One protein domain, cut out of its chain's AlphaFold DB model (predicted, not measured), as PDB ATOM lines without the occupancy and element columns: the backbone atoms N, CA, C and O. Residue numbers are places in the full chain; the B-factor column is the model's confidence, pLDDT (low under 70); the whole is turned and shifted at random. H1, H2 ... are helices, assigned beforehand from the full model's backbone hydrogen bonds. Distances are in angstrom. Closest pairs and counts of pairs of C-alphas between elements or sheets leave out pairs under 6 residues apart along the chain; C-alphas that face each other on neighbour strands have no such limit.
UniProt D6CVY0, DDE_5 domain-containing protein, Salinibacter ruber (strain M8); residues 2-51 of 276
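This is residues 2 to 51 of the 276 residues of the protein "DDE_5 domain-containing protein" of Salinibacter ruber (strain M8) (UniProt D6CVY0). Three short helices make a small, loosely joined cluster: H2 and H3 meet near their first residues and run away from each other, and H1 passes over one side of this pair, its start by H3 and Phe 14 by H2. The link of residues 30 to 39 folds back from the last residue of H2 to the first of H3. The printed part has 50 residues with three named helices, in the order H1, H2, H3, and no named strand; the class is all helix. It is compact, with a radius of gyration of the C-alphas of 10.2 A, and only just flat, spanning 31 by 29 by 16 A.

H1, residues 8 to 17, is close to but not clearly touching H2, residues 24 to 29. Their closest C-alphas, those of Phe 14 and Ala 27, are 6.2 A apart, and their lines are about perpendicular at 75 degrees. H1 is also close to but not clearly touching H3, residues 40 to 49, with the closest C-alphas, those of Gly 8 and Leu 46, 7.5 A apart; they run opposite ways at a steep tilt of 61 degrees. H2 and H3 touch and form a helical hairpin, opposite ways at a steep tilt of 41 degrees; their closest C-alphas, those of Cys 24 and His 40, are 4.6 A apart. In H1, H2 and H3 every O i to N i+4 pair is within hydrogen-bond range.

H1 measures 14.2 A from C-alpha 8 at (-14.465, 47.689, 0.973) to C-alpha 17. H2 measures 8.6 A, from Cys 24 to Arg 29. H3 measures 14.4 A and ends with C-alpha 49 at (-14.109, 57.629, 4.380).

The farthest C-alphas, those of Asn 2 and Lys 20, are 31.7 A apart. The printed part has no cut, and both links are short. Its mean pLDDT is 88.3; residue 35 is under 70.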
ATOM      1  N   ASN A   2       0.179  55.690   6.676       74.44
ATOM      2  CA  ASN A   2       0.185  54.238   6.494       74.44
ATOM      3  C   ASN A   2      -0.951  53.837   5.540       74.44
ATOM      4  O   ASN A   2      -2.015  54.467   5.586       74.44
ATOM      5  N   PRO A   3      -0.742  52.830   4.676       81.12
ATOM      6  CA  PRO A   3      -1.804  52.323   3.823       81.12
ATOM      7  C   PRO A   3      -2.970  51.795   4.677       81.12
ATOM      8  O   PRO A   3      -2.763  51.347   5.810       81.12
ATOM      9  N   PRO A   4      -4.214  51.876   4.177       85.31
ATOM     10  CA  PRO A   4      -5.359  51.341   4.894       85.31
ATOM     11  C   PRO A   4      -5.241  49.820   5.043       85.31
ATOM     12  O   PRO A   4      -5.040  49.120   4.059       85.31
ATOM     13  N   LYS A   5      -5.426  49.318   6.269       87.56
ATOM     14  CA  LYS A   5      -5.350  47.883   6.603       87.56
ATOM     15  C   LYS A   5      -6.530  47.033   6.114       87.56
ATOM     16  O   LYS A   5      -6.493  45.820   6.222       87.56
ATOM     17  N   THR A   6      -7.601  47.672   5.655       89.75
ATOM     18  CA  THR A   6      -8.809  47.005   5.158       89.75
ATOM     19  C   THR A   6      -9.453  47.837   4.051       89.75
ATOM     20  O   THR A   6      -9.406  49.080   4.078       89.75
ATOM     21  N   GLY A   7     -10.021  47.146   3.066       90.00
ATOM     22  CA  GLY A   7     -10.767  47.671   1.932       90.00
ATOM     23  C   GLY A   7     -12.274  47.420   2.028       90.00
ATOM     24  O   GLY A   7     -12.790  46.848   2.981       90.00
ATOM     25  N   GLY A   8     -13.010  47.883   1.012       89.19
ATOM     26  CA  GLY A   8     -14.465  47.689   0.973       89.19
ATOM     27  C   GLY A   8     -14.881  46.233   0.807       89.19
ATOM     28  O   GLY A   8     -15.843  45.822   1.439       89.19
ATOM     29  N   LEU A   9     -14.150  45.464  -0.006       89.75
ATOM     30  CA  LEU A   9     -14.460  44.053  -0.244       89.75
ATOM     31  C   LEU A   9     -14.345  43.223   1.036       89.75
ATOM     32  O   LEU A   9     -15.238  42.431   1.302       89.75
ATOM     33  N   ASP A  10     -13.335  43.473   1.875       90.00
ATOM     34  CA  ASP A  10     -13.192  42.784   3.166       90.00
ATOM     35  C   ASP A  10     -14.426  43.001   4.048       90.00
ATOM     36  O   ASP A  10     -14.971  42.062   4.629       90.00
ATOM     37  N   TYR A  11     -14.906  44.246   4.113       91.69
ATOM     38  CA  TYR A  11     -16.086  44.577   4.902       91.69
ATOM     39  C   TYR A  11     -17.373  44.018   4.284       91.69
ATOM     40  O   TYR A  11     -18.237  43.546   5.015       91.69
ATOM     41  N   ILE A  12     -17.498  44.004   2.953       90.88
ATOM     42  CA  ILE A  12     -18.630  43.371   2.257       90.88
ATOM     43  C   ILE A  12     -18.647  41.864   2.530       90.88
ATOM     44  O   ILE A  12     -19.692  41.335   2.893       90.88
ATOM     45  N   HIS A  13     -17.508  41.175   2.428       91.62
ATOM     46  CA  HIS A  13     -17.409  39.752   2.756       91.62
ATOM     47  C   HIS A  13     -17.798  39.483   4.209       91.62
ATOM     48  O   HIS A  13     -18.557  38.550   4.472       91.62
ATOM     49  N   PHE A  14     -17.352  40.331   5.143       92.94
ATOM     50  CA  PHE A  14     -17.811  40.269   6.527       92.94
ATOM     51  C   PHE A  14     -19.334  40.416   6.627       92.94
ATOM     52  O   PHE A  14     -19.963  39.596   7.283       92.94
ATOM     53  N   LEU A  15     -19.945  41.402   5.960       91.81
ATOM     54  CA  LEU A  15     -21.400  41.600   5.992       91.81
ATOM     55  C   LEU A  15     -22.182  40.429   5.381       91.81
ATOM     56  O   LEU A  15     -23.262  40.112   5.868       91.81
ATOM     57  N   VAL A  16     -21.650  39.791   4.336       91.00
ATOM     58  CA  VAL A  16     -22.258  38.606   3.706       91.00
ATOM     59  C   VAL A  16     -22.166  37.383   4.624       91.00
ATOM     60  O   VAL A  16     -23.099  36.583   4.679       91.00
ATOM     61  N   ALA A  17     -21.059  37.229   5.355       89.88
ATOM     62  CA  ALA A  17     -20.843  36.108   6.267       89.88
ATOM     63  C   ALA A  17     -21.531  36.294   7.632       89.88
ATOM     64  O   ALA A  17     -22.000  35.328   8.238       89.88
ATOM     65  N   ALA A  18     -21.592  37.527   8.133       88.75
ATOM     66  CA  ALA A  18     -22.204  37.858   9.409       88.75
ATOM     67  C   ALA A  18     -23.727  37.707   9.322       88.75
ATOM     68  O   ALA A  18     -24.379  38.257   8.443       88.75
ATOM     69  N   GLN A  19     -24.321  36.971  10.261       79.38
ATOM     70  CA  GLN A  19     -25.773  36.728  10.263       79.38
ATOM     71  C   GLN A  19     -26.525  37.498  11.352       79.38
ATOM     72  O   GLN A  19     -27.748  37.609  11.295       79.38
ATOM     73  N   LYS A  20     -25.824  37.980  12.384       82.50
ATOM     74  CA  LYS A  20     -26.455  38.537  13.594       82.50
ATOM     75  C   LYS A  20     -25.816  39.832  14.067       82.50
ATOM     76  O   LYS A  20     -26.532  40.771  14.404       82.50
ATOM     77  N   GLU A  21     -24.489  39.883  14.104       86.00
ATOM     78  CA  GLU A  21     -23.752  41.004  14.682       86.00
ATOM     79  C   GLU A  21     -22.902  41.695  13.619       86.00
ATOM     80  O   GLU A  21     -21.991  41.110  13.044       86.00
ATOM     81  N   PHE A  22     -23.214  42.965  13.366       88.00
ATOM     82  CA  PHE A  22     -22.623  43.762  12.289       88.00
ATOM     83  C   PHE A  22     -21.854  44.951  12.874       88.00
ATOM     84  O   PHE A  22     -22.141  46.110  12.574       88.00
ATOM     85  N   THR A  23     -20.919  44.679  13.788       91.38
ATOM     86  CA  THR A  23     -20.108  45.719  14.444       91.38
ATOM     87  C   THR A  23     -18.684  45.733  13.894       91.38
ATOM     88  O   THR A  23     -18.187  44.721  13.410       91.38
ATOM     89  N   CYS A  24     -17.990  46.872  13.993       92.81
ATOM     90  CA  CYS A  24     -16.569  46.944  13.627       92.81
ATOM     91  C   CYS A  24     -15.695  46.038  14.517       92.81
ATOM     92  O   CYS A  24     -14.649  45.570  14.075       92.81
ATOM     93  N   THR A  25     -16.129  45.773  15.754       93.62
ATOM     94  CA  THR A  25     -15.479  44.822  16.665       93.62
ATOM     95  C   THR A  25     -15.618  43.392  16.163       93.62
ATOM     96  O   THR A  25     -14.619  42.685  16.085       93.62
ATOM     97  N   GLU A  26     -16.820  42.990  15.749       93.56
ATOM     98  CA  GLU A  26     -17.044  41.654  15.190       93.56
ATOM     99  C   GLU A  26     -16.371  41.482  13.825       93.56
ATOM    100  O   GLU A  26     -15.847  40.407  13.543       93.56
ATOM    101  N   ALA A  27     -16.283  42.543  13.016       93.12
ATOM    102  CA  ALA A  27     -15.512  42.529  11.773       93.12
ATOM    103  C   ALA A  27     -14.021  42.263  12.027       93.12
ATOM    104  O   ALA A  27     -13.426  41.413  11.372       93.12
ATOM    105  N   ALA A  28     -13.432  42.943  13.016       92.88
ATOM    106  CA  ALA A  28     -12.041  42.722  13.412       92.88
ATOM    107  C   ALA A  28     -11.816  41.327  14.006       92.88
ATOM    108  O   ALA A  28     -10.807  40.695  13.719       92.88
ATOM    109  N   ARG A  29     -12.769  40.828  14.798       90.94
ATOM    110  CA  ARG A  29     -12.710  39.492  15.401       90.94
ATOM    111  C   ARG A  29     -12.846  38.365  14.376       90.94
ATOM    112  O   ARG A  29     -12.254  37.311  14.560       90.94
ATOM    113  N   SER A  30     -13.650  38.575  13.335       89.75
ATOM    114  CA  SER A  30     -13.884  37.592  12.267       89.75
ATOM    115  C   SER A  30     -12.765  37.572  11.226       89.75
ATOM    116  O   SER A  30     -12.769  36.720  10.338       89.75
ATOM    117  N   TYR A  31     -11.833  38.523  11.302       87.44
ATOM    118  CA  TYR A  31     -10.681  38.569  10.417       87.44
ATOM    119  C   TYR A  31      -9.698  37.441  10.778       87.44
ATOM    120  O   TYR A  31      -9.534  37.152  11.965       87.44
ATOM    121  N   PRO A  32      -9.041  36.796   9.793       83.94
ATOM    122  CA  PRO A  32      -8.019  35.786  10.058       83.94
ATOM    123  C   PRO A  32      -6.978  36.252  11.089       83.94
ATOM    124  O   PRO A  32      -6.570  37.414  11.072       83.94
ATOM    125  N   GLU A  33      -6.552  35.348  11.979       74.12
ATOM    126  CA  GLU A  33      -5.534  35.625  13.004       74.12
ATOM    127  C   GLU A  33      -4.156  35.842  12.354       74.12
ATOM    128  O   GLU A  33      -3.326  34.940  12.260       74.12
ATOM    129  N   GLU A  34      -3.927  37.064  11.882       76.62
ATOM    130  CA  GLU A  34      -2.661  37.552  11.347       76.62
ATOM    131  C   GLU A  34      -2.081  38.618  12.281       76.62
ATOM    132  O   GLU A  34      -2.806  39.459  12.820       76.62
ATOM    133  N   GLU A  35      -0.755  38.621  12.439       67.88
ATOM    134  CA  GLU A  35      -0.034  39.494  13.379       67.88
ATOM    135  C   GLU A  35      -0.266  41.003  13.114       67.88
ATOM    136  O   GLU A  35      -0.094  41.819  14.017       67.88
ATOM    137  N   ASP A  36      -0.724  41.380  11.908       80.19
ATOM    138  CA  ASP A  36      -0.984  42.771  11.493       80.19
ATOM    139  C   ASP A  36      -2.441  43.072  11.057       80.19
ATOM    140  O   ASP A  36      -2.699  44.100  10.417       80.19
ATOM    141  N   GLY A  37      -3.415  42.232  11.434       85.44
ATOM    142  CA  GLY A  37      -4.824  42.360  11.024       85.44
ATOM    143  C   GLY A  37      -5.504  43.719  11.335       85.44
ATOM    144  O   GLY A  37      -5.040  44.507  12.174       85.44
ATOM    145  N   PRO A  38      -6.617  44.053  10.651       92.69
ATOM    146  CA  PRO A  38      -7.347  45.297  10.862       92.69
ATOM    147  C   PRO A  38      -8.058  45.315  12.221       92.69
ATOM    148  O   PRO A  38      -8.872  44.452  12.541       92.69
ATOM    149  N   SER A  39      -7.811  46.360  13.014       92.69
ATOM    150  CA  SER A  39      -8.579  46.619  14.235       92.69
ATOM    151  C   SER A  39      -9.971  47.179  13.920       92.69
ATOM    152  O   SER A  39     -10.223  47.684  12.824       92.69
ATOM    153  N   HIS A  40     -10.868  47.184  14.910       92.81
ATOM    154  CA  HIS A  40     -12.194  47.798  14.772       92.81
ATOM    155  C   HIS A  40     -12.116  49.270  14.330       92.81
ATOM    156  O   HIS A  40     -12.905  49.710  13.499       92.81
ATOM    157  N   ASP A  41     -11.109  50.019  14.788       93.94
ATOM    158  CA  ASP A  41     -10.881  51.393  14.339       93.94
ATOM    159  C   ASP A  41     -10.523  51.493  12.848       93.94
ATOM    160  O   ASP A  41     -10.790  52.516  12.212       93.94
ATOM    161  N   ALA A  42      -9.879  50.476  12.268       93.31
ATOM    162  CA  ALA A  42      -9.590  50.451  10.836       93.31
ATOM    163  C   ALA A  42     -10.890  50.358  10.020       93.31
ATOM    164  O   ALA A  42     -11.046  51.103   9.048       93.31
ATOM    165  N   PHE A  43     -11.844  49.534  10.467       94.00
ATOM    166  CA  PHE A  43     -13.189  49.456   9.890       94.00
ATOM    167  C   PHE A  43     -13.989  50.745  10.114       94.00
ATOM    168  O   PHE A  43     -14.572  51.270   9.168       94.00
ATOM    169  N   THR A  44     -13.939  51.338  11.312       93.06
ATOM    170  CA  THR A  44     -14.578  52.639  11.581       93.06
ATOM    171  C   THR A  44     -14.082  53.714  10.610       93.06
ATOM    172  O   THR A  44     -14.882  54.411   9.986       93.06
ATOM    173  N   ARG A  45     -12.761  53.815  10.402       93.94
ATOM    174  CA  ARG A  45     -12.172  54.766   9.440       93.94
ATOM    175  C   ARG A  45     -12.529  54.433   7.988       93.94
ATOM    176  O   ARG A  45     -12.661  55.350   7.178       93.94
ATOM    177  N   LEU A  46     -12.670  53.151   7.636       92.88
ATOM    178  CA  LEU A  46     -13.156  52.723   6.319       92.88
ATOM    179  C   LEU A  46     -14.586  53.221   6.063       92.88
ATOM    180  O   LEU A  46     -14.851  53.742   4.983       92.88
ATOM    181  N   LEU A  47     -15.484  53.096   7.040       90.44
ATOM    182  CA  LEU A  47     -16.870  53.550   6.903       90.44
ATOM    183  C   LEU A  47     -16.968  55.077   6.850       90.44
ATOM    184  O   LEU A  47     -17.688  55.621   6.020       90.44
ATOM    185  N   GLN A  48     -16.176  55.779   7.662       89.50
ATOM    186  CA  GLN A  48     -16.136  57.245   7.657       89.50
ATOM    187  C   GLN A  48     -15.618  57.828   6.333       89.50
ATOM    188  O   GLN A  48     -16.075  58.885   5.911       89.50
ATOM    189  N   ARG A  49     -14.670  57.157   5.661       90.44
ATOM    190  CA  ARG A  49     -14.109  57.629   4.380       90.44
ATOM    191  C   ARG A  49     -14.913  57.192   3.149       90.44
ATOM    192  O   ARG A  49     -14.626  57.668   2.054       90.44
ATOM    193  N   ARG A  50     -15.856  56.256   3.300       86.06
ATOM    194  CA  ARG A  50     -16.698  55.726   2.212       86.06
ATOM    195  C   ARG A  50     -18.176  55.859   2.587       86.06
ATOM    196  O   ARG A  50     -18.801  54.854   2.929       86.06
ATOM    197  N   PRO A  51     -18.736  57.079   2.542       82.38
ATOM    198  CA  PRO A  51     -20.160  57.257   2.772       82.38
ATOM    199  C   PRO A  51     -20.984  56.461   1.740       82.38
ATOM    200  O   PRO A  51     -20.502  56.226   0.623       82.38
TER     201      PRO A  51